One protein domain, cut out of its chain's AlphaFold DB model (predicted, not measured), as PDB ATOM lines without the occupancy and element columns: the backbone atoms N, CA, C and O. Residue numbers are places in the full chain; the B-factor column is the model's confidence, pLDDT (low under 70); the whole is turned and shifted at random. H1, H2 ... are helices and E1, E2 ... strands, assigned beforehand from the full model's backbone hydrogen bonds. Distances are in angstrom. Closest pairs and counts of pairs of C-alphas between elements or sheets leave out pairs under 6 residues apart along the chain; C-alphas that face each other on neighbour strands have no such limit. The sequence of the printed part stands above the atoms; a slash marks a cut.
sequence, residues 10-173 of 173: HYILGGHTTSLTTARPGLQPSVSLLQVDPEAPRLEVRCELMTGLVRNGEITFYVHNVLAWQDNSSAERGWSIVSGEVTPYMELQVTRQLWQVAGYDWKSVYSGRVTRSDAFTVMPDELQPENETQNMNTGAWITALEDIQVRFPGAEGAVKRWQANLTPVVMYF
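AT A GLANCE: This is residues 10 to 173 of the 173 residues of the protein "Fimbrial protein" of Salmonella enterica (UniProt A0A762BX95). The model is a long rod built along two long antiparallel strands, E4 and E7; beside their length the larger sheet curls round the single helix H1 on one face, while the small sheet of E2 and E9 packs on the other face, so that the two sheets form a sandwich that is only partly face to face. Towards one end of the rod E3 pairs with the first part of E4, and E8 pairs with E3 on its other side; towards the other end lies the long link of residues 115 to 136. The printed part has 164 residues, with one named helix and nine named strands in the order E1 E2 E3 E4 E5 H1 E6 E7 E8 E9, and its class is mostly strand. The larger sheet, of E1, E3, E4, E5, E6, E7 and E8, is branched and mixed, with E5 and E6 its parallel pair; E2 and E9 are antiparallel. The whole is loose, with a radius of gyration of the C-alphas of 20.1 A, and spans 71 by 26 by 24 A.

IN THESE COORDINATES: The printed part begins with E1, residues 10 to 16, 18.4 A long, whose C-alpha 10 is at (54.397, -10.616, -10.821). E2 is residues 29 to 33. E3, residues 42 to 49, is 21.4 A long. E4, residues 54 to 71, is the longest strand at 52.6 A; it bends by 54 degrees at residue 57, and its C-alpha 71 is at (37.910, -26.640, 5.061). E5 is residues 79 to 83. H1, residues 88 to 98, is 15.4 A long. E6 is residues 110 to 114. E7, residues 137 to 151, is 44.4 A long. E8 is residues 159 to 163. E9 is residues 168 to 172, ending with C-alpha 172 at (32.051, -9.702, -4.337).

HOW THE PARTS SIT: In the strongly twisted branched sheet E4 has three neighbours. E7 lies on one side of it, beside residues 57 to 71, with N 64 and O 144 2.8 A apart; E3, beside residues 54 to 60, and E5, beside residues 66 to 70, lie on the other side. E3 and E4 are a hairpin, with N 47 and O 55 at 2.8 A, and E4 and E5 are another, with N 80 and O 69 at 2.8 A. E3, E4 and E5 make a meander, each strand the antiparallel neighbour of the one before. The edge strands are E1, antiparallel to E7 with N 10 and O 145 at 2.8 A; E8, antiparallel to E3 with N 48 and O 161 at 2.8 A; and E6, parallel to E5 with N 81 and O 113 at 2.9 A. E5, H1 and E6 form a strand-helix-strand unit, two parallel neighbour strands with a helix between, and its crossover is right-handed. H1 is on the branched sheet, which curls round it; the closest C-alphas of H1 and E7 are those of Gln 97 and Ala 140, 6.0 A apart. In H1 every O i to N i+4 pair is within hydrogen-bond range. E2 and E9 have N 30 and O 171 at 2.8 A. Their sheet and the branched one make a sandwich, two sheets face to face, 9.4 A centre to centre where they face each other, with best planes 32 degrees apart. The closest C-alphas of E2 and E7 are those of Val 31 and Thr 143, 7.5 A apart.

THE WHOLE: The two C-alphas farthest apart, those of Thr 51 and Asn 131, are 71.5 A apart. The printed part has no cut. The links E1 to E2, H1 to E6 and E6 to E7 are long. The mean pLDDT of the printed part is 86.1, with residues 23 to 26 and 121 to 135 under 70.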
ATOM      1  N   HIS A  10      54.341 -11.742 -11.736       92.75
ATOM      2  CA  HIS A  10      54.397 -10.616 -10.821       92.75
ATOM      3  C   HIS A  10      53.099 -10.541 -10.021       92.75
ATOM      4  O   HIS A  10      52.056 -10.164 -10.549       92.75
ATOM      5  N   TYR A  11      53.163 -10.902  -8.741       93.88
ATOM      6  CA  TYR A  11      52.078 -10.678  -7.791       93.88
ATOM      7  C   TYR A  11      51.737  -9.187  -7.730       93.88
ATOM      8  O   TYR A  11      52.622  -8.359  -7.508       93.88
ATOM      9  N   ILE A  12      50.459  -8.864  -7.909       93.50
ATOM     10  CA  ILE A  12      49.949  -7.491  -7.803       93.50
ATOM     11  C   ILE A  12      49.043  -7.321  -6.589       93.50
ATOM     12  O   ILE A  12      49.049  -6.262  -5.966       93.50
ATOM     13  N   LEU A  13      48.255  -8.344  -6.262       95.12
ATOM     14  CA  LEU A  13      47.124  -8.208  -5.358       95.12
ATOM     15  C   LEU A  13      46.670  -9.589  -4.871       95.12
ATOM     16  O   LEU A  13      46.789 -10.581  -5.584       95.12
ATOM     17  N   GLY A  14      46.128  -9.661  -3.662       95.25
ATOM     18  CA  GLY A  14      45.439 -10.840  -3.156       95.25
ATOM     19  C   GLY A  14      44.675 -10.531  -1.880       95.25
ATOM     20  O   GLY A  14      44.816  -9.448  -1.311       95.25
ATOM     21  N   GLY A  15      43.885 -11.494  -1.432       93.88
ATOM     22  CA  GLY A  15      43.128 -11.400  -0.197       93.88
ATOM     23  C   GLY A  15      42.855 -12.770   0.402       93.88
ATOM     24  O   GLY A  15      43.052 -13.805  -0.231       93.88
ATOM     25  N   HIS A  16      42.403 -12.756   1.646       93.31
ATOM     26  CA  HIS A  16      42.070 -13.937   2.429       93.31
ATOM     27  C   HIS A  16      40.906 -13.618   3.369       93.31
ATOM     28  O   HIS A  16      40.616 -12.451   3.643       93.31
ATOM     29  N   THR A  17      40.222 -14.649   3.855       89.75
ATOM     30  CA  THR A  17      39.267 -14.503   4.961       89.75
ATOM     31  C   THR A  17      40.002 -14.089   6.234       89.75
ATOM     32  O   THR A  17      41.090 -14.576   6.512       89.75
ATOM     33  N   THR A  18      39.424 -13.194   7.032       89.94
ATOM     34  CA  THR A  18      40.099 -12.627   8.215       89.94
ATOM     35  C   THR A  18      40.390 -13.662   9.303       89.94
ATOM     36  O   THR A  18      41.420 -13.585   9.969       89.94
ATOM     37  N   SER A  19      39.508 -14.642   9.475       88.88
ATOM     38  CA  SER A  19      39.670 -15.777  10.380       88.88
ATOM     39  C   SER A  19      39.099 -17.039   9.752       88.88
ATOM     40  O   SER A  19      38.352 -16.966   8.770       88.88
ATOM     41  N   LEU A  20      39.385 -18.191  10.361       87.06
ATOM     42  CA  LEU A  20      38.542 -19.364  10.155       87.06
ATOM     43  C   LEU A  20      37.089 -18.985  10.443       87.06
ATOM     44  O   LEU A  20      36.793 -18.304  11.431       87.06
ATOM     45  N   THR A  21      36.191 -19.393   9.557       77.19
ATOM     46  CA  THR A  21      34.792 -18.996   9.635       77.19
ATOM     47  C   THR A  21      33.875 -20.193   9.445       77.19
ATOM     48  O   THR A  21      34.131 -21.083   8.639       77.19
ATOM     49  N   THR A  22      32.804 -20.225  10.234       71.31
ATOM     50  CA  THR A  22      31.654 -21.119  10.036       71.31
ATOM     51  C   THR A  22      30.593 -20.451   9.165       71.31
ATOM     52  O   THR A  22      29.818 -21.131   8.492       71.31
ATOM     53  N   ALA A  23      30.580 -19.112   9.143       56.00
ATOM     54  CA  ALA A  23      29.844 -18.332   8.166       56.00
ATOM     55  C   ALA A  23      30.534 -18.500   6.814       56.00
ATOM     56  O   ALA A  23      31.749 -18.339   6.704       56.00
ATOM     57  N   ARG A  24      29.770 -18.839   5.778       61.09
ATOM     58  CA  ARG A  24      30.323 -18.902   4.427       61.09
ATOM     59  C   ARG A  24      30.870 -17.517   4.087       61.09
ATOM     60  O   ARG A  24      30.202 -16.533   4.415       61.09
ATOM     61  N   PRO A  25      32.025 -17.397   3.424       55.06
ATOM     62  CA  PRO A  25      32.355 -16.179   2.704       55.06
ATOM     63  C   PRO A  25      31.346 -16.069   1.562       55.06
ATOM     64  O   PRO A  25      31.627 -16.466   0.442       55.06
ATOM     65  N   GLY A  26      30.130 -15.617   1.883       60.03
ATOM     66  CA  GLY A  26      28.932 -15.707   1.046       60.03
ATOM     67  C   GLY A  26      28.970 -14.833  -0.200       60.03
ATOM     68  O   GLY A  26      27.923 -14.589  -0.783       60.03
ATOM     69  N   LEU A  27      30.156 -14.344  -0.561       71.69
ATOM     70  CA  LEU A  27      30.451 -13.661  -1.798       71.69
ATOM     71  C   LEU A  27      31.832 -14.105  -2.294       71.69
ATOM     72  O   LEU A  27      32.841 -13.977  -1.591       71.69
ATOM     73  N   GLN A  28      31.880 -14.600  -3.523       81.56
ATOM     74  CA  GLN A  28      33.107 -14.963  -4.208       81.56
ATOM     75  C   GLN A  28      33.838 -13.691  -4.671       81.56
ATOM     76  O   GLN A  28      33.238 -12.854  -5.354       81.56
ATOM     77  N   PRO A  29      35.136 -13.533  -4.358       86.38
ATOM     78  CA  PRO A  29      35.911 -12.417  -4.871       86.38
ATOM     79  C   PRO A  29      36.157 -12.590  -6.374       86.38
ATOM     80  O   PRO A  29      36.574 -13.650  -6.847       86.38
ATOM     81  N   SER A  30      35.936 -11.515  -7.120       86.75
ATOM     82  CA  SER A  30      36.263 -11.382  -8.535       86.75
ATOM     83  C   SER A  30      37.094 -10.123  -8.738       86.75
ATOM     84  O   SER A  30      36.809  -9.076  -8.153       86.75
ATOM     85  N   VAL A  31      38.139 -10.223  -9.554       88.75
ATOM     86  CA  VAL A  31      39.108  -9.145  -9.757       88.75
ATOM     87  C   VAL A  31      39.077  -8.725 -11.208       88.75
ATOM     88  O   VAL A  31      39.263  -9.539 -12.111       88.75
ATOM     89  N   SER A  32      38.887  -7.431 -11.415       90.12
ATOM     90  CA  SER A  32      38.987  -6.790 -12.721       90.12
ATOM     91  C   SER A  32      40.027  -5.676 -12.674       90.12
ATOM     92  O   SER A  32      40.407  -5.202 -11.603       90.12
ATOM     93  N   LEU A  33      40.518  -5.272 -13.839       91.19
ATOM     94  CA  LEU A  33      41.455  -4.165 -13.979       91.19
ATOM     95  C   LEU A  33      40.717  -3.016 -14.665       91.19
ATOM     96  O   LEU A  33      40.198  -3.172 -15.770       91.19
ATOM     97  N   LEU A  34      40.629  -1.869 -13.994       89.62
ATOM     98  CA  LEU A  34      39.919  -0.709 -14.521       89.62
ATOM     99  C   LEU A  34      40.590  -0.229 -15.814       89.62
ATOM    100  O   LEU A  34      41.812  -0.103 -15.855       89.62
ATOM    101  N   GLN A  35      39.784   0.075 -16.840       85.62
ATOM    102  CA  GLN A  35      40.244   0.546 -18.160       85.62
ATOM    103  C   GLN A  35      41.139  -0.448 -18.923       85.62
ATOM    104  O   GLN A  35      41.803  -0.060 -19.882       85.62
ATOM    105  N   VAL A  36      41.133  -1.725 -18.538       89.25
ATOM    106  CA  VAL A  36      41.857  -2.793 -19.228       89.25
ATOM    107  C   VAL A  36      40.843  -3.794 -19.770       89.25
ATOM    108  O   VAL A  36      39.993  -4.292 -19.034       89.25
ATOM    109  N   ASP A  37      40.938  -4.088 -21.064       87.44
ATOM    110  CA  ASP A  37      40.157  -5.146 -21.703       87.44
ATOM    111  C   ASP A  37      40.627  -6.521 -21.183       87.44
ATOM    112  O   ASP A  37      41.820  -6.818 -21.286       87.44
ATOM    113  N   PRO A  38      39.747  -7.360 -20.608       81.56
ATOM    114  CA  PRO A  38      40.135  -8.665 -20.085       81.56
ATOM    115  C   PRO A  38      40.572  -9.662 -21.169       81.56
ATOM    116  O   PRO A  38      41.356 -10.559 -20.862       81.56
ATOM    117  N   GLU A  39      40.098  -9.528 -22.412       85.00
ATOM    118  CA  GLU A  39      40.459 -10.437 -23.512       85.00
ATOM    119  C   GLU A  39      41.774 -10.035 -24.185       85.00
ATOM    120  O   GLU A  39      42.507 -10.882 -24.698       85.00
ATOM    121  N   ALA A  40      42.099  -8.742 -24.157       86.75
ATOM    122  CA  ALA A  40      43.346  -8.217 -24.695       86.75
ATOM    123  C   ALA A  40      43.951  -7.145 -23.770       86.75
ATOM    124  O   ALA A  40      43.948  -5.958 -24.140       86.75
ATOM    125  N   PRO A  41      44.493  -7.548 -22.598       89.44
ATOM    126  CA  PRO A  41      44.955  -6.614 -21.584       89.44
ATOM    127  C   PRO A  41      46.046  -5.695 -22.118       89.44
ATOM    128  O   PRO A  41      47.156  -6.108 -22.466       89.44
ATOM    129  N   ARG A  42      45.694  -4.413 -22.184       92.19
ATOM    130  CA  ARG A  42      46.558  -3.335 -22.645       92.19
ATOM    131  C   ARG A  42      46.400  -2.121 -21.749       92.19
ATOM    132  O   ARG A  42      45.302  -1.838 -21.276       92.19
ATOM    133  N   LEU A  43      47.494  -1.404 -21.541       93.25
ATOM    134  CA  LEU A  43      47.529  -0.191 -20.736       93.25
ATOM    135  C   LEU A  43      48.344   0.882 -21.453       93.25
ATOM    136  O   LEU A  43      49.421   0.604 -21.980       93.25
ATOM    137  N   GLU A  44      47.854   2.116 -21.449       92.81
ATOM    138  CA  GLU A  44      48.638   3.247 -21.934       92.81
ATOM    139  C   GLU A  44      49.791   3.552 -20.974       92.81
ATOM    140  O   GLU A  44      49.635   3.567 -19.750       92.81
ATOM    141  N   VAL A  45      50.962   3.834 -21.535       93.94
ATOM    142  CA  VAL A  45      52.157   4.187 -20.767       93.94
ATOM    143  C   VAL A  45      52.765   5.470 -21.286       93.94
ATOM    144  O   VAL A  45      52.857   5.707 -22.488       93.94
ATOM    145  N   ARG A  46      53.245   6.293 -20.359       93.19
ATOM    146  CA  ARG A  46      53.992   7.506 -20.673       93.19
ATOM    147  C   ARG A  46      55.468   7.283 -20.384       93.19
ATOM    148  O   ARG A  46      55.819   6.800 -19.308       93.19
ATOM    149  N   CYS A  47      56.343   7.673 -21.307       92.81
ATOM    150  CA  CYS A  47      57.788   7.651 -21.103       92.81
ATOM    151  C   CYS A  47      58.444   9.017 -21.274       92.81
ATOM    152  O   CYS A  47      57.928   9.903 -21.952       92.81
ATOM    153  N   GLU A  48      59.602   9.160 -20.637       93.81
ATOM    154  CA  GLU A  48      60.571  10.229 -20.844       93.81
ATOM    155  C   GLU A  48      61.803   9.614 -21.513       93.81
ATOM    156  O   GLU A  48      62.366   8.628 -21.024       93.81
ATOM    157  N   LEU A  49      62.215  10.179 -22.641       90.94
ATOM    158  CA  LEU A  49      63.435   9.800 -23.346       90.94
ATOM    159  C   LEU A  49      64.657  10.465 -22.701       90.94
ATOM    160  O   LEU A  49      64.539  11.456 -21.983       90.94
ATOM    161  N   MET A  50      65.858   9.970 -23.002       91.06
ATOM    162  CA  MET A  50      67.115  10.588 -22.545       91.06
ATOM    163  C   MET A  50      67.273  12.047 -23.006       91.06
ATOM    164  O   MET A  50      67.969  12.822 -22.359       91.06
ATOM    165  N   THR A  51      66.587  12.437 -24.082       90.62
ATOM    166  CA  THR A  51      66.517  13.816 -24.590       90.62
ATOM    167  C   THR A  51      65.560  14.719 -23.801       90.62
ATOM    168  O   THR A  51      65.456  15.903 -24.105       90.62
ATOM    169  N   GLY A  52      64.826  14.179 -22.820       90.50
ATOM    170  CA  GLY A  52      63.777  14.880 -22.069       90.50
ATOM    171  C   GLY A  52      62.413  14.917 -22.769       90.50
ATOM    172  O   GLY A  52      61.433  15.366 -22.175       90.50
ATOM    173  N   LEU A  53      62.314  14.426 -24.011       90.44
ATOM    174  CA  LEU A  53      61.047  14.352 -24.736       90.44
ATOM    175  C   LEU A  53      60.123  13.303 -24.109       90.44
ATOM    176  O   LEU A  53      60.551  12.198 -23.774       90.44
ATOM    177  N   VAL A  54      58.839  13.637 -24.011       91.31
ATOM    178  CA  VAL A  54      57.799  12.731 -23.524       91.31
ATOM    179  C   VAL A  54      57.079  12.065 -24.693       91.31
ATOM    180  O   VAL A  54      56.711  12.738 -25.658       91.31
ATOM    181  N   ARG A  55      56.837  10.756 -24.594       90.25
ATOM    182  CA  ARG A  55      56.056   9.981 -25.570       90.25
ATOM    183  C   ARG A  55      55.062   9.054 -24.876       90.25
ATOM    184  O   ARG A  55      55.252   8.685 -23.719       90.25
ATOM    185  N   ASN A  56      54.027   8.675 -25.617       92.19
ATOM    186  CA  ASN A  56      53.092   7.632 -25.217       92.19
ATOM    187  C   ASN A  56      53.501   6.302 -25.854       92.19
ATOM    188  O   ASN A  56      54.164   6.267 -26.894       92.19
ATOM    189  N   GLY A  57      53.096   5.219 -25.219       92.50
ATOM    190  CA  GLY A  57      53.269   3.859 -25.685       92.50
ATOM    191  C   GLY A  57      52.206   2.958 -25.081       92.50
ATOM    192  O   GLY A  57      51.231   3.427 -24.493       92.50
ATOM    193  N   GLU A  58      52.442   1.662 -25.185       93.88
ATOM    194  CA  GLU A  58      51.547   0.624 -24.691       93.88
ATOM    195  C   GLU A  58      52.296  -0.384 -23.819       93.88
ATOM    196  O   GLU A  58      53.488  -0.646 -24.012       93.88
ATOM    197  N   ILE A  59      51.575  -0.950 -22.857       93.69
ATOM    198  CA  ILE A  59      51.977  -2.127 -22.097       93.69
ATOM    199  C   ILE A  59      50.979  -3.233 -22.401       93.69
ATOM    200  O   ILE A  59      49.776  -3.006 -22.292       93.69
ATOM    201  N   THR A  60      51.472  -4.421 -22.726       93.94
ATOM    202  CA  THR A  60      50.670  -5.644 -22.853       93.94
ATOM    203  C   THR A  60      51.122  -6.663 -21.817       93.94
ATOM    204  O   THR A  60      52.303  -6.694 -21.470       93.94
ATOM    205  N   PHE A  61      50.201  -7.481 -21.318       94.12
ATOM    206  CA  PHE A  61      50.470  -8.498 -20.297       94.12
ATOM    207  C   PHE A  61      49.344  -9.537 -20.262       94.12
ATOM    208  O   PHE A  61      48.258  -9.301 -20.791       94.12
ATOM    209  N   TYR A  62      49.576 -10.659 -19.586       92.50
ATOM    210  CA  TYR A  62      48.523 -11.595 -19.194       92.50
ATOM    211  C   TYR A  62      48.134 -11.394 -17.733       92.50
ATOM    212  O   TYR A  62      48.952 -10.976 -16.911       92.50
ATOM    213  N   VAL A  63      46.876 -11.692 -17.409       92.69
ATOM    214  CA  VAL A  63      46.332 -11.609 -16.050       92.69
ATOM    215  C   VAL A  63      45.972 -13.009 -15.581       92.69
ATOM    216  O   VAL A  63      45.212 -13.714 -16.237       92.69
ATOM    217  N   HIS A  64      46.482 -13.392 -14.415       93.69
ATOM    218  CA  HIS A  64      46.216 -14.685 -13.798       93.69
ATOM    219  C   HIS A  64      45.540 -14.476 -12.455       93.69
ATOM    220  O   HIS A  64      46.101 -13.837 -11.566       93.69
ATOM    221  N   ASN A  65      44.358 -15.061 -12.299       93.94
ATOM    222  CA  ASN A  65      43.630 -15.100 -11.040       93.94
ATOM    223  C   ASN A  65      43.618 -16.534 -10.521       93.94
ATOM    224  O   ASN A  65      43.396 -17.463 -11.297       93.94
ATOM    225  N   VAL A  66      43.846 -16.709  -9.223       94.94
ATOM    226  CA  VAL A  66      43.662 -17.995  -8.544       94.94
ATOM    227  C   VAL A  66      42.774 -17.775  -7.340       94.94
ATOM    228  O   VAL A  66      43.033 -16.884  -6.530       94.94
ATOM    229  N   LEU A  67      41.754 -18.616  -7.230       94.06
ATOM    230  CA  LEU A  67      40.874 -18.695  -6.078       94.06
ATOM    231  C   LEU A  67      41.072 -20.051  -5.405       94.06
ATOM    232  O   LEU A  67      41.001 -21.095  -6.054       94.06
ATOM    233  N   ALA A  68      41.322 -20.024  -4.104       94.38
ATOM    234  CA  ALA A  68      41.635 -21.186  -3.294       94.38
ATOM    235  C   ALA A  68      40.689 -21.295  -2.101       94.38
ATOM    236  O   ALA A  68      40.245 -20.297  -1.528       94.38
ATOM    237  N   TRP A  69      40.419 -22.539  -1.724       92.06
ATOM    238  CA  TRP A  69      39.512 -22.901  -0.649       92.06
ATOM    239  C   TRP A  69      40.103 -24.015   0.200       92.06
ATOM    240  O   TRP A  69      40.727 -24.942  -0.325       92.06
ATOM    241  N   GLN A  70      39.861 -23.959   1.503       91.56
ATOM    242  CA  GLN A  70      40.122 -25.079   2.390       91.56
ATOM    243  C   GLN A  70      39.066 -25.137   3.488       91.56
ATOM    244  O   GLN A  70      38.570 -24.113   3.955       91.56
ATOM    245  N   ASP A  71      38.767 -26.352   3.920       88.00
ATOM    246  CA  ASP A  71      37.910 -26.640   5.061       88.00
ATOM    247  C   ASP A  71      38.619 -27.581   6.040       88.00
ATOM    248  O   ASP A  71      39.658 -28.177   5.739       88.00
ATOM    249  N   ASN A  72      38.044 -27.731   7.230       87.75
ATOM    250  CA  ASN A  72      38.573 -28.619   8.262       87.75
ATOM    251  C   ASN A  72      38.748 -30.081   7.786       87.75
ATOM    252  O   ASN A  72      39.693 -30.749   8.203       87.75
ATOM    253  N   SER A  73      37.907 -30.574   6.867       85.56
ATOM    254  CA  SER A  73      37.998 -31.932   6.301       85.56
ATOM    255  C   SER A  73      39.265 -32.150   5.459       85.56
ATOM    256  O   SER A  73      39.732 -33.280   5.262       85.56
ATOM    257  N   SER A  74      39.841 -31.057   4.959       88.62
ATOM    258  CA  SER A  74      41.050 -31.014   4.139       88.62
ATOM    259  C   SER A  74      42.256 -30.419   4.874       88.62
ATOM    260  O   SER A  74      43.306 -30.225   4.254       88.62
ATOM    261  N   ALA A  75      42.164 -30.208   6.193       89.62
ATOM    262  CA  ALA A  75      43.216 -29.597   7.009       89.62
ATOM    263  C   ALA A  75      44.597 -30.255   6.816       89.62
ATOM    264  O   ALA A  75      45.580 -29.565   6.565       89.62
ATOM    265  N   GLU A  76      44.668 -31.589   6.808       92.56
ATOM    266  CA  GLU A  76      45.924 -32.346   6.624       92.56
ATOM    267  C   GLU A  76      46.351 -32.513   5.155       92.56
ATOM    268  O   GLU A  76      47.475 -32.922   4.843       92.56
ATOM    269  N   ARG A  77      45.440 -32.241   4.217       93.12
ATOM    270  CA  ARG A  77      45.651 -32.491   2.783       93.12
ATOM    271  C   ARG A  77      46.125 -31.255   2.034       93.12
ATOM    272  O   ARG A  77      46.803 -31.414   1.022       93.12
ATOM    273  N   GLY A  78      45.806 -30.067   2.532       94.50
ATOM    274  CA  GLY A  78      46.086 -28.822   1.837       94.50
ATOM    275  C   GLY A  78      44.847 -28.171   1.242       94.50
ATOM    276  O   GLY A  78      43.752 -28.736   1.245       94.50
ATOM    277  N   TRP A  79      45.041 -26.976   0.700       95.44
ATOM    278  CA  TRP A  79      43.990 -26.212   0.044       95.44
ATOM    279  C   TRP A  79      43.719 -26.738  -1.372       95.44
ATOM    280  O   TRP A  79      44.566 -27.368  -2.014       95.44
ATOM    281  N   SER A  80      42.503 -26.506  -1.856       94.56
ATOM    282  CA  SER A  80      42.028 -26.894  -3.188       94.56
ATOM    283  C   SER A  80      41.797 -25.658  -4.052       94.56
ATOM    284  O   SER A  80      41.479 -24.582  -3.540       94.56
ATOM    285  N   ILE A  81      41.946 -25.805  -5.366       95.19
ATOM    286  CA  ILE A  81      41.658 -24.728  -6.314       95.19
ATOM    287  C   ILE A  81      40.154 -24.663  -6.593       95.19
ATOM    288  O   ILE A  81      39.529 -25.683  -6.869       95.19
ATOM    289  N   VAL A  82      39.572 -23.468  -6.525       91.69
ATOM    290  CA  VAL A  82      38.193 -23.195  -6.967       91.69
ATOM    291  C   VAL A  82      38.184 -22.774  -8.432       91.69
ATOM    292  O   VAL A  82      37.369 -23.246  -9.219       91.69
ATOM    293  N   SER A  83      39.102 -21.882  -8.807       91.94
ATOM    294  CA  SER A  83      39.267 -21.405 -10.178       91.94
ATOM    295  C   SER A  83      40.687 -20.896 -10.430       91.94
ATOM    296  O   SER A  83      41.424 -20.560  -9.496       91.94
ATOM    297  N   GLY A  84      41.058 -20.836 -11.710       92.50
ATOM    298  CA  GLY A  84      42.371 -20.386 -12.165       92.50
ATOM    299  C   GLY A  84      43.333 -21.523 -12.494       92.50
ATOM    300  O   GLY A  84      42.942 -22.682 -12.609       92.50
ATOM    301  N   GLU A  85      44.610 -21.180 -12.631       92.94
ATOM    302  CA  GLU A  85      45.697 -22.131 -12.870       92.94
ATOM    303  C   GLU A  85      46.776 -21.968 -11.794       92.94
ATOM    304  O   GLU A  85      47.286 -20.866 -11.561       92.94
ATOM    305  N   VAL A  86      47.151 -23.073 -11.148       93.12
ATOM    306  CA  VAL A  86      48.184 -23.082 -10.108       93.12
ATOM    307  C   VAL A  86      49.524 -23.481 -10.712       93.12
ATOM    308  O   VAL A  86      49.746 -24.632 -11.076       93.12
ATOM    309  N   THR A  87      50.445 -22.524 -10.757       93.62
ATOM    310  CA  THR A  87      51.880 -22.782 -10.943       93.62
ATOM    311  C   THR A  87      52.609 -22.695  -9.604       93.62
ATOM    312  O   THR A  87      52.056 -22.125  -8.659       93.62
ATOM    313  N   PRO A  88      53.871 -23.160  -9.500       94.12
ATOM    314  CA  PRO A  88      54.633 -23.078  -8.250       94.12
ATOM    315  C   PRO A  88      54.723 -21.657  -7.670       94.12
ATOM    316  O   PRO A  88      54.712 -21.467  -6.455       94.12
ATOM    317  N   TYR A  89      54.771 -20.636  -8.535       94.69
ATOM    318  CA  TYR A  89      54.745 -19.240  -8.097       94.69
ATOM    319  C   TYR A  89      53.403 -18.863  -7.457       94.69
ATOM    320  O   TYR A  89      53.384 -18.234  -6.398       94.69
ATOM    321  N   MET A  90      52.291 -19.245  -8.093       95.25
ATOM    322  CA  MET A  90      50.944 -18.951  -7.599       95.25
ATOM    323  C   MET A  90      50.658 -19.703  -6.302       95.25
ATOM    324  O   MET A  90      50.149 -19.099  -5.362       95.25
ATOM    325  N   GLU A  91      51.057 -20.976  -6.220       96.38
ATOM    326  CA  GLU A  91      50.950 -21.782  -5.002       96.38
ATOM    327  C   GLU A  91      51.602 -21.069  -3.815       96.38
ATOM    328  O   GLU A  91      50.953 -20.861  -2.792       96.38
ATOM    329  N   LEU A  92      52.841 -20.593  -3.979       96.38
ATOM    330  CA  LEU A  92      53.544 -19.867  -2.924       96.38
ATOM    331  C   LEU A  92      52.784 -18.613  -2.463       96.38
ATOM    332  O   LEU A  92      52.747 -18.329  -1.265       96.38
ATOM    333  N   GLN A  93      52.198 -17.841  -3.384       97.50
ATOM    334  CA  GLN A  93      51.450 -16.637  -3.006       97.50
ATOM    335  C   GLN A  93      50.118 -16.978  -2.323       97.50
ATOM    336  O   GLN A  93      49.778 -16.324  -1.339       97.50
ATOM    337  N   VAL A  94      49.397 -18.011  -2.772       97.25
ATOM    338  CA  VAL A  94      48.182 -18.501  -2.091       97.25
ATOM    339  C   VAL A  94      48.513 -18.978  -0.679       97.25
ATOM    340  O   VAL A  94      47.868 -18.558   0.279       97.25
ATOM    341  N   THR A  95      49.559 -19.791  -0.523       96.56
ATOM    342  CA  THR A  95      50.029 -20.266   0.784       96.56
ATOM    343  C   THR A  95      50.341 -19.108   1.728       96.56
ATOM    344  O   THR A  95      49.931 -19.130   2.888       96.56
ATOM    345  N   ARG A  96      51.005 -18.055   1.233       96.69
ATOM    346  CA  ARG A  96      51.275 -16.847   2.025       96.69
ATOM    347  C   ARG A  96      50.000 -16.147   2.484       96.69
ATOM    348  O   ARG A  96      49.981 -15.680   3.614       96.69
ATOM    349  N   GLN A  97      48.969 -16.073   1.639       96.94
ATOM    350  CA  GLN A  97      47.676 -15.488   2.012       96.94
ATOM    351  C   GLN A  97      46.978 -16.317   3.095       96.94
ATOM    352  O   GLN A  97      46.512 -15.758   4.081       96.94
ATOM    353  N   LEU A  98      46.964 -17.645   2.959       96.00
ATOM    354  CA  LEU A  98      46.341 -18.531   3.947       96.00
ATOM    355  C   LEU A  98      47.024 -18.459   5.318       96.00
ATOM    356  O   LEU A  98      46.338 -18.442   6.333       96.00
ATOM    357  N   TRP A  99      48.351 -18.311   5.373       95.94
ATOM    358  CA  TRP A  99      49.066 -18.103   6.641       95.94
ATOM    359  C   TRP A  99      48.699 -16.815   7.384       95.94
ATOM    360  O   TRP A  99      49.017 -16.699   8.564       95.94
ATOM    361  N   GLN A 100      48.074 -15.839   6.721       96.06
ATOM    362  CA  GLN A 100      47.607 -14.617   7.384       96.06
ATOM    363  C   GLN A 100      46.222 -14.781   8.027       96.06
ATOM    364  O   GLN A 100      45.800 -13.916   8.790       96.06
ATOM    365  N   VAL A 101      45.512 -15.875   7.741       94.69
ATOM    366  CA  VAL A 101      44.171 -16.130   8.276       94.69
ATOM    367  C   VAL A 101      44.266 -16.408   9.777       94.69
ATOM    368  O   VAL A 101      44.978 -17.312  10.221       94.69
ATOM    369  N   ALA A 102      43.516 -15.659  10.588       94.06
ATOM    370  CA  ALA A 102      43.531 -15.853  12.032       94.06
ATOM    371  C   ALA A 102      42.982 -17.239  12.421       94.06
ATOM    372  O   ALA A 102      41.876 -17.623  12.030       94.06
ATOM    373  N   GLY A 103      43.759 -17.973  13.222       90.50
ATOM    374  CA  GLY A 103      43.426 -19.330  13.664       90.50
ATOM    375  C   GLY A 103      43.750 -20.427  12.650       90.50
ATOM    376  O   GLY A 103      43.397 -21.573  12.893       90.50
ATOM    377  N   TYR A 104      44.408 -20.105  11.533       93.38
ATOM    378  CA  TYR A 104      44.777 -21.092  10.527       93.38
ATOM    379  C   TYR A 104      46.020 -21.889  10.946       93.38
ATOM    380  O   TYR A 104      47.144 -21.387  10.921       93.38
ATOM    381  N   ASP A 105      45.802 -23.146  11.322       93.19
ATOM    382  CA  ASP A 105      46.819 -24.121  11.732       93.19
ATOM    383  C   ASP A 105      46.866 -25.353  10.808       93.19
ATOM    384  O   ASP A 105      47.507 -26.360  11.112       93.19
ATOM    385  N   TRP A 106      46.208 -25.263   9.651       93.75
ATOM    386  CA  TRP A 106      46.113 -26.345   8.675       93.75
ATOM    387  C   TRP A 106      47.338 -26.410   7.767       93.75
ATOM    388  O   TRP A 106      48.098 -25.450   7.598       93.75
ATOM    389  N   LYS A 107      47.508 -27.553   7.100       93.88
ATOM    390  CA  LYS A 107      48.535 -27.713   6.079       93.88
ATOM    391  C   LYS A 107      48.255 -26.749   4.929       93.88
ATOM    392  O   LYS A 107      47.224 -26.831   4.268       93.88
ATOM    393  N   SER A 108      49.212 -25.874   4.657       90.25
ATOM    394  CA  SER A 108      49.084 -24.755   3.723       90.25
ATOM    395  C   SER A 108      49.715 -25.038   2.357       90.25
ATOM    396  O   SER A 108      50.375 -24.173   1.785       90.25
ATOM    397  N   VAL A 109      49.591 -26.266   1.856       94.25
ATOM    398  CA  VAL A 109      50.151 -26.681   0.556       94.25
ATOM    399  C   VAL A 109      49.037 -26.885  -0.453       94.25
ATOM    400  O   VAL A 109      47.906 -27.178  -0.055       94.25
ATOM    401  N   TYR A 110      49.342 -26.775  -1.744       95.81
ATOM    402  CA  TYR A 110      48.364 -27.143  -2.752       95.81
ATOM    403  C   TYR A 110      48.118 -28.655  -2.710       95.81
ATOM    404  O   TYR A 110      49.042 -29.464  -2.795       95.81
ATOM    405  N   SER A 111      46.855 -29.056  -2.587       94.69
ATOM    406  CA  SER A 111      46.470 -30.470  -2.527       94.69
ATOM    407  C   SER A 111      46.438 -31.165  -3.896       94.69
ATOM    408  O   SER A 111      46.222 -32.377  -3.960       94.69
ATOM    409  N   GLY A 112      46.589 -30.417  -4.996       94.00
ATOM    410  CA  GLY A 112      46.382 -30.924  -6.358       94.00
ATOM    411  C   GLY A 112      44.910 -31.140  -6.724       94.00
ATOM    412  O   GLY A 112      44.622 -31.696  -7.783       94.00
ATOM    413  N   ARG A 113      43.971 -30.750  -5.851       91.25
ATOM    414  CA  ARG A 113      42.533 -30.969  -6.040       91.25
ATOM    415  C   ARG A 113      41.832 -29.707  -6.504       91.25
ATOM    416  O   ARG A 113      42.106 -28.615  -6.006       91.25
ATOM    417  N   VAL A 114      40.870 -29.904  -7.395       90.38
ATOM    418  CA  VAL A 114      39.874 -28.910  -7.791       90.38
ATOM    419  C   VAL A 114      38.636 -29.126  -6.925       90.38
ATOM    420  O   VAL A 114      38.153 -30.253  -6.813       90.38
ATOM    421  N   THR A 115      38.150 -28.070  -6.283       84.75
ATOM    422  CA  THR A 115      36.857 -28.075  -5.591       84.75
ATOM    423  C   THR A 115      35.770 -27.508  -6.502       84.75
ATOM    424  O   THR A 115      36.042 -27.051  -7.613       84.75
ATOM    425  N   ARG A 116      34.516 -27.561  -6.060       79.12
ATOM    426  CA  ARG A 116      33.397 -27.023  -6.832       79.12
ATOM    427  C   ARG A 116      33.549 -25.510  -7.010       79.12
ATOM    428  O   ARG A 116      33.968 -24.813  -6.088       79.12
ATOM    429  N   SER A 117      33.155 -24.997  -8.174       76.38
ATOM    430  CA  SER A 117      33.215 -23.561  -8.492       76.38
ATOM    431  C   SER A 117      32.337 -22.701  -7.580       76.38
ATOM    432  O   SER A 117      32.548 -21.502  -7.479       76.38
ATOM    433  N   ASP A 118      31.359 -23.318  -6.925       70.50
ATOM    434  CA  ASP A 118      30.384 -22.708  -6.028       70.50
ATOM    435  C   ASP A 118      30.743 -22.911  -4.538       70.50
ATOM    436  O   ASP A 118      29.920 -22.685  -3.653       70.50
ATOM    437  N   ALA A 119      31.993 -23.294  -4.234       76.06
ATOM    438  CA  ALA A 119      32.470 -23.523  -2.863       76.06
ATOM    439  C   ALA A 119      32.265 -22.315  -1.925       76.06
ATOM    440  O   ALA A 119      32.100 -22.494  -0.721       76.06
ATOM    441  N   PHE A 120      32.232 -21.098  -2.477       72.69
ATOM    442  CA  PHE A 120      31.964 -19.859  -1.742       72.69
ATOM    443  C   PHE A 120      30.457 -19.543  -1.591       72.69
ATOM    444  O   PHE A 120      30.092 -18.770  -0.709       72.69
ATOM    445  N   THR A 121      29.571 -20.136  -2.405       66.81
ATOM    446  CA  THR A 121      28.177 -19.672  -2.586       66.81
ATOM    447  C   THR A 121      27.072 -20.701  -2.294       66.81
ATOM    448  O   THR A 121      25.940 -20.291  -2.051       66.81
ATOM    449  N   VAL A 122      27.345 -22.013  -2.282       61.66
ATOM    450  CA  VAL A 122      26.326 -23.066  -1.998       61.66
ATOM    451  C   VAL A 122      25.778 -22.947  -0.569       61.66
ATOM    452  O   VAL A 122      26.380 -22.260   0.249       61.66
ATOM    453  N   MET A 123      24.668 -23.614  -0.226       52.62
ATOM    454  CA  MET A 123      24.121 -23.715   1.143       52.62
ATOM    455  C   MET A 123      24.694 -24.909   1.944       52.62
ATOM    456  O   MET A 123      25.144 -25.888   1.353       52.62
ATOM    457  N   PRO A 124      24.718 -24.868   3.295       48.66
ATOM    458  CA  PRO A 124      25.295 -25.945   4.117       48.66
ATOM    459  C   PRO A 124      24.642 -27.297   3.952       48.66
ATOM    460  O   PRO A 124      25.341 -28.306   3.966       48.66
ATOM    461  N   ASP A 125      23.343 -27.304   3.705       48.81
ATOM    462  CA  ASP A 125      22.556 -28.530   3.720       48.81
ATOM    463  C   ASP A 125      22.731 -29.363   2.434       48.81
ATOM    464  O   ASP A 125      22.393 -30.545   2.404       48.81
ATOM    465  N   GLU A 126      23.318 -28.779   1.380       51.81
ATOM    466  CA  GLU A 126      23.641 -29.458   0.114       51.81
ATOM    467  C   GLU A 126      25.083 -29.991   0.058       51.81
ATOM    468  O   GLU A 126      25.440 -30.762  -0.835       51.81
ATOM    469  N   LEU A 127      25.917 -29.602   1.025       51.34
ATOM    470  CA  LEU A 127      27.262 -30.125   1.251       51.34
ATOM    471  C   LEU A 127      27.239 -30.895   2.573       51.34
ATOM    472  O   LEU A 127      27.817 -30.448   3.557       51.34
ATOM    473  N   GLN A 128      26.510 -32.011   2.619       45.12
ATOM    474  CA  GLN A 128      26.376 -32.814   3.837       45.12
ATOM    475  C   GLN A 128      27.756 -33.216   4.391       45.12
ATOM    476  O   GLN A 128      28.501 -33.912   3.697       45.12
ATOM    477  N   PRO A 129      28.112 -32.847   5.634       48.25
ATOM    478  CA  PRO A 129      29.131 -33.565   6.376       48.25
ATOM    479  C   PRO A 129      28.495 -34.791   7.051       48.25
ATOM    480  O   PRO A 129      27.406 -34.709   7.613       48.25
ATOM    481  N   GLU A 130      29.198 -35.925   7.054       47.88
ATOM    482  CA  GLU A 130      28.801 -37.136   7.793       47.88
ATOM    483  C   GLU A 130      28.749 -36.934   9.322       47.88
ATOM    484  O   GLU A 130      28.280 -37.824  10.022       47.88
ATOM    485  N   ASN A 131      29.211 -35.799   9.864       44.88
ATOM    486  CA  ASN A 131      29.220 -35.522  11.301       44.88
ATOM    487  C   ASN A 131      29.075 -34.019  11.602       44.88
ATOM    488  O   ASN A 131      29.675 -33.181  10.931       44.88
ATOM    489  N   GLU A 132      28.322 -33.698  12.658       47.06
ATOM    490  CA  GLU A 132      27.942 -32.366  13.175       47.06
ATOM    491  C   GLU A 132      29.112 -31.502  13.711       47.06
ATOM    492  O   GLU A 132      28.964 -30.724  14.655       47.06
ATOM    493  N   THR A 133      30.310 -31.611  13.144       51.91
ATOM    494  CA  THR A 133      31.389 -30.651  13.401       51.91
ATOM    495  C   THR A 133      31.078 -29.326  12.713       51.91
ATOM    496  O   THR A 133      30.714 -29.300  11.541       51.91
ATOM    497  N   GLN A 134      31.260 -28.210  13.425       60.09
ATOM    498  CA  GLN A 134      31.228 -26.873  12.832       60.09
ATOM    499  C   GLN A 134      32.153 -26.843  11.604       60.09
ATOM    500  O   GLN A 134      33.370 -26.963  11.749       60.09
ATOM    501  N   ASN A 135      31.579 -26.719  10.402       69.75
ATOM    502  CA  ASN A 135      32.313 -26.665   9.134       69.75
ATOM    503  C   ASN A 135      33.109 -25.358   9.046       69.75
ATOM    504  O   ASN A 135      32.676 -24.381   8.430       69.75
ATOM    505  N   MET A 136      34.264 -25.331   9.706       83.00
ATOM    506  CA  MET A 136      35.222 -24.245   9.585       83.00
ATOM    507  C   MET A 136      35.843 -24.281   8.200       83.00
ATOM    508  O   MET A 136      36.251 -25.335   7.707       83.00
ATOM    509  N   ASN A 137      35.929 -23.109   7.593       87.00
ATOM    510  CA  ASN A 137      36.510 -22.926   6.283       87.00
ATOM    511  C   ASN A 137      37.280 -21.610   6.191       87.00
ATOM    512  O   ASN A 137      37.190 -20.739   7.062       87.00
ATOM    513  N   THR A 138      38.072 -21.512   5.131       89.94
ATOM    514  CA  THR A 138      38.852 -20.336   4.776       89.94
ATOM    515  C   THR A 138      39.002 -20.243   3.265       89.94
ATOM    516  O   THR A 138      39.036 -21.252   2.553       89.94
ATOM    517  N   GLY A 139      39.141 -19.016   2.780       91.44
ATOM    518  CA  GLY A 139      39.393 -18.727   1.379       91.44
ATOM    519  C   GLY A 139      40.588 -17.806   1.215       91.44
ATOM    520  O   GLY A 139      40.839 -16.935   2.049       91.44
ATOM    521  N   ALA A 140      41.300 -17.972   0.109       93.81
ATOM    522  CA  ALA A 140      42.323 -17.041  -0.329       93.81
ATOM    523  C   ALA A 140      42.241 -16.853  -1.838       93.81
ATOM    524  O   ALA A 140      41.836 -17.751  -2.574       93.81
ATOM    525  N   TRP A 141      42.646 -15.687  -2.308       94.19
ATOM    526  CA  TRP A 141      42.706 -15.389  -3.724       94.19
ATOM    527  C   TRP A 141      43.898 -14.496  -4.025       94.19
ATOM    528  O   TRP A 141      44.350 -13.718  -3.181       94.19
ATOM    529  N   ILE A 142      44.420 -14.617  -5.237       96.44
ATOM    530  CA  ILE A 142      45.531 -13.806  -5.721       96.44
ATOM    531  C   ILE A 142      45.321 -13.432  -7.184       96.44
ATOM    532  O   ILE A 142      44.707 -14.175  -7.951       96.44
ATOM    533  N   THR A 143      45.920 -12.314  -7.566       95.75
ATOM    534  CA  THR A 143      46.054 -11.848  -8.938       95.75
ATOM    535  C   THR A 143      47.532 -11.598  -9.226       95.75
ATOM    536  O   THR A 143      48.257 -11.001  -8.419       95.75
ATOM    537  N   ALA A 144      47.991 -12.057 -10.384       95.19
ATOM    538  CA  ALA A 144      49.344 -11.850 -10.877       95.19
ATOM    539  C   ALA A 144      49.334 -11.451 -12.356       95.19
ATOM    540  O   ALA A 144      48.403 -11.781 -13.089       95.19
ATOM    541  N   LEU A 145      50.389 -10.762 -12.785       94.00
ATOM    542  CA  LEU A 145      50.657 -10.454 -14.187       94.00
ATOM    543  C   LEU A 145      51.772 -11.340 -14.730       94.00
ATOM    544  O   LEU A 145      52.698 -11.667 -13.991       94.00
ATOM    545  N   GLU A 146      51.714 -11.674 -16.010       93.06
ATOM    546  CA  GLU A 146      52.755 -12.414 -16.734       93.06
ATOM    547  C   GLU A 146      53.079 -11.706 -18.057       93.06
ATOM    548  O   GLU A 146      52.242 -10.978 -18.594       93.06
ATOM    549  N   ASP A 147      54.302 -11.893 -18.560       91.81
ATOM    550  CA  ASP A 147      54.771 -11.388 -19.859       91.81
ATOM    551  C   ASP A 147      54.486  -9.896 -20.109       91.81
ATOM    552  O   ASP A 147      53.947  -9.496 -21.143       91.81
ATOM    553  N   ILE A 148      54.887  -9.050 -19.157       91.88
ATOM    554  CA  ILE A 148      54.766  -7.594 -19.256       91.88
ATOM    555  C   ILE A 148      55.734  -7.073 -20.328       91.88
ATOM    556  O   ILE A 148      56.951  -6.996 -20.123       91.88
ATOM    557  N   GLN A 149      55.178  -6.655 -21.463       91.31
ATOM    558  CA  GLN A 149      55.911  -6.037 -22.567       91.31
ATOM    559  C   GLN A 149      55.552  -4.562 -22.677       91.31
ATOM    560  O   GLN A 149      54.385  -4.196 -22.590       91.31
ATOM    561  N   VAL A 150      56.555  -3.718 -22.920       91.44
ATOM    562  CA  VAL A 150      56.382  -2.267 -23.048       91.44
ATOM    563  C   VAL A 150      56.901  -1.811 -24.401       91.44
ATOM    564  O   VAL A 150      58.055  -2.076 -24.751       91.44
ATOM    565  N   ARG A 151      56.070  -1.092 -25.156       91.25
ATOM    566  CA  ARG A 151      56.396  -0.626 -26.507       91.25
ATOM    567  C   ARG A 151      56.135   0.866 -26.651       91.25
ATOM    568  O   ARG A 151      55.097   1.371 -26.242       91.25
ATOM    569  N   PHE A 152      57.074   1.565 -27.287       90.50
ATOM    570  CA  PHE A 152      56.963   2.988 -27.625       90.50
ATOM    571  C   PHE A 152      57.122   3.159 -29.140       90.50
ATOM    572  O   PHE A 152      58.251   3.289 -29.622       90.50
ATOM    573  N   PRO A 153      56.022   3.115 -29.912       83.81
ATOM    574  CA  PRO A 153      56.081   3.274 -31.360       83.81
ATOM    575  C   PRO A 153      56.745   4.604 -31.744       83.81
ATOM    576  O   PRO A 153      56.384   5.660 -31.227       83.81
ATOM    577  N   GLY A 154      57.735   4.559 -32.639       77.38
ATOM    578  CA  GLY A 154      58.439   5.759 -33.112       77.38
ATOM    579  C   GLY A 154      59.389   6.409 -32.095       77.38
ATOM    580  O   GLY A 154      59.796   7.555 -32.284       77.38
ATOM    581  N   ALA A 155      59.751   5.719 -31.007       72.56
ATOM    582  CA  ALA A 155      60.807   6.183 -30.113       72.56
ATOM    583  C   ALA A 155      62.193   5.920 -30.731       72.56
ATOM    584  O   ALA A 155      62.731   4.822 -30.636       72.56
ATOM    585  N   GLU A 156      62.782   6.944 -31.349       72.69
ATOM    586  CA  GLU A 156      64.148   6.884 -31.905       72.69
ATOM    587  C   GLU A 156      65.248   6.999 -30.829       72.69
ATOM    588  O   GLU A 156      66.420   6.749 -31.092       72.69
ATOM    589  N   GLY A 157      64.882   7.379 -29.599       77.06
ATOM    590  CA  GLY A 157      65.809   7.597 -28.487       77.06
ATOM    591  C   GLY A 157      65.713   6.541 -27.387       77.06
ATOM    592  O   GLY A 157      64.696   5.869 -27.218       77.06
ATOM    593  N   ALA A 158      66.765   6.443 -26.570       86.50
ATOM    594  CA  ALA A 158      66.749   5.608 -25.375       86.50
ATOM    595  C   ALA A 158      65.715   6.118 -24.357       86.50
ATOM    596  O   ALA A 158      65.649   7.315 -24.060       86.50
ATOM    597  N   VAL A 159      64.922   5.200 -23.800       88.25
ATOM    598  CA  VAL A 159      63.952   5.495 -22.740       88.25
ATOM    599  C   VAL A 159      64.692   5.660 -21.414       88.25
ATOM    600  O   VAL A 159      65.390   4.748 -20.979       88.25
ATOM    601  N   LYS A 160      64.515   6.814 -20.765       91.06
ATOM    602  CA  LYS A 160      65.076   7.115 -19.441       91.06
ATOM    603  C   LYS A 160      64.212   6.534 -18.327       91.06
ATOM    604  O   LYS A 160      64.725   5.923 -17.397       91.06
ATOM    605  N   ARG A 161      62.896   6.744 -18.411       91.81
ATOM    606  CA  ARG A 161      61.900   6.188 -17.485       91.81
ATOM    607  C   ARG A 161      60.534   6.120 -18.146       91.81
ATOM    608  O   ARG A 161      60.254   6.878 -19.072       91.81
ATOM    609  N   TRP A 162      59.678   5.249 -17.637       92.81
ATOM    610  CA  TRP A 162      58.282   5.159 -18.037       92.81
ATOM    611  C   TRP A 162      57.409   4.818 -16.838       92.81
ATOM    612  O   TRP A 162      57.896   4.279 -15.846       92.81
ATOM    613  N   GLN A 163      56.134   5.185 -16.917       92.00
ATOM    614  CA  GLN A 163      55.161   4.942 -15.861       92.00
ATOM    615  C   GLN A 163      53.772   4.732 -16.461       92.00
ATOM    616  O   GLN A 163      53.364   5.441 -17.384       92.00
ATOM    617  N   ALA A 164      53.052   3.776 -15.887       92.19
ATOM    618  CA  ALA A 164      51.636   3.546 -16.116       92.19
ATOM    619  C   ALA A 164      50.960   3.208 -14.781       92.19
ATOM    620  O   ALA A 164      51.626   2.737 -13.854       92.19
ATOM    621  N   ASN A 165      49.655   3.456 -14.682       92.19
ATOM    622  CA  ASN A 165      48.878   3.193 -13.473       92.19
ATOM    623  C   ASN A 165      47.947   2.009 -13.712       92.19
ATOM    624  O   ASN A 165      47.104   2.058 -14.601       92.19
ATOM    625  N   LEU A 166      48.075   0.976 -12.884       91.75
ATOM    626  CA  LEU A 166      47.181  -0.171 -12.894       91.75
ATOM    627  C   LEU A 166      46.243  -0.089 -11.692       91.75
ATOM    628  O   LEU A 166      46.711  -0.025 -10.557       91.75
ATOM    629  N   THR A 167      44.932  -0.097 -11.937       93.00
ATOM    630  CA  THR A 167      43.925   0.020 -10.872       93.00
ATOM    631  C   THR A 167      43.097  -1.259 -10.799       93.00
ATOM    632  O   THR A 167      42.198  -1.442 -11.621       93.00
ATOM    633  N   PRO A 168      43.385  -2.167  -9.852       91.75
ATOM    634  CA  PRO A 168      42.557  -3.342  -9.656       91.75
ATOM    635  C   PRO A 168      41.269  -2.997  -8.901       91.75
ATOM    636  O   PRO A 168      41.271  -2.193  -7.968       91.75
ATOM    637  N   VAL A 169      40.174  -3.645  -9.286       91.81
ATOM    638  CA  VAL A 169      38.857  -3.526  -8.660       91.81
ATOM    639  C   VAL A 169      38.419  -4.909  -8.201       91.81
ATOM    640  O   VAL A 169      38.321  -5.835  -9.009       91.81
ATOM    641  N   VAL A 170      38.156  -5.032  -6.901       90.75
ATOM    642  CA  VAL A 170      37.667  -6.263  -6.274       90.75
ATOM    643  C   VAL A 170      36.163  -6.147  -6.087       90.75
ATOM    644  O   VAL A 170      35.679  -5.203  -5.466       90.75
ATOM    645  N   MET A 171      35.438  -7.111  -6.632       87.94
ATOM    646  CA  MET A 171      33.993  -7.242  -6.505       87.94
ATOM    647  C   MET A 171      33.666  -8.552  -5.799       87.94
ATOM    648  O   MET A 171      34.444  -9.503  -5.846       87.94
ATOM    649  N   TYR A 172      32.515  -8.586  -5.146       83.44
ATOM    650  CA  TYR A 172      32.051  -9.702  -4.337       83.44
ATOM    651  C   TYR A 172      30.636 -10.048  -4.807       83.44
ATOM    652  O   TYR A 172      29.766  -9.175  -4.768       83.44
ATOM    653  N   PHE A 173      30.436 -11.276  -5.293       71.25
ATOM    654  CA  PHE A 173      29.167 -11.763  -5.851       71.25
ATOM    655  C   PHE A 173      28.734 -13.081  -5.225       71.25
ATOM    656  O   PHE A 173      29.632 -13.898  -4.920       71.25
TER     657      PHE A 173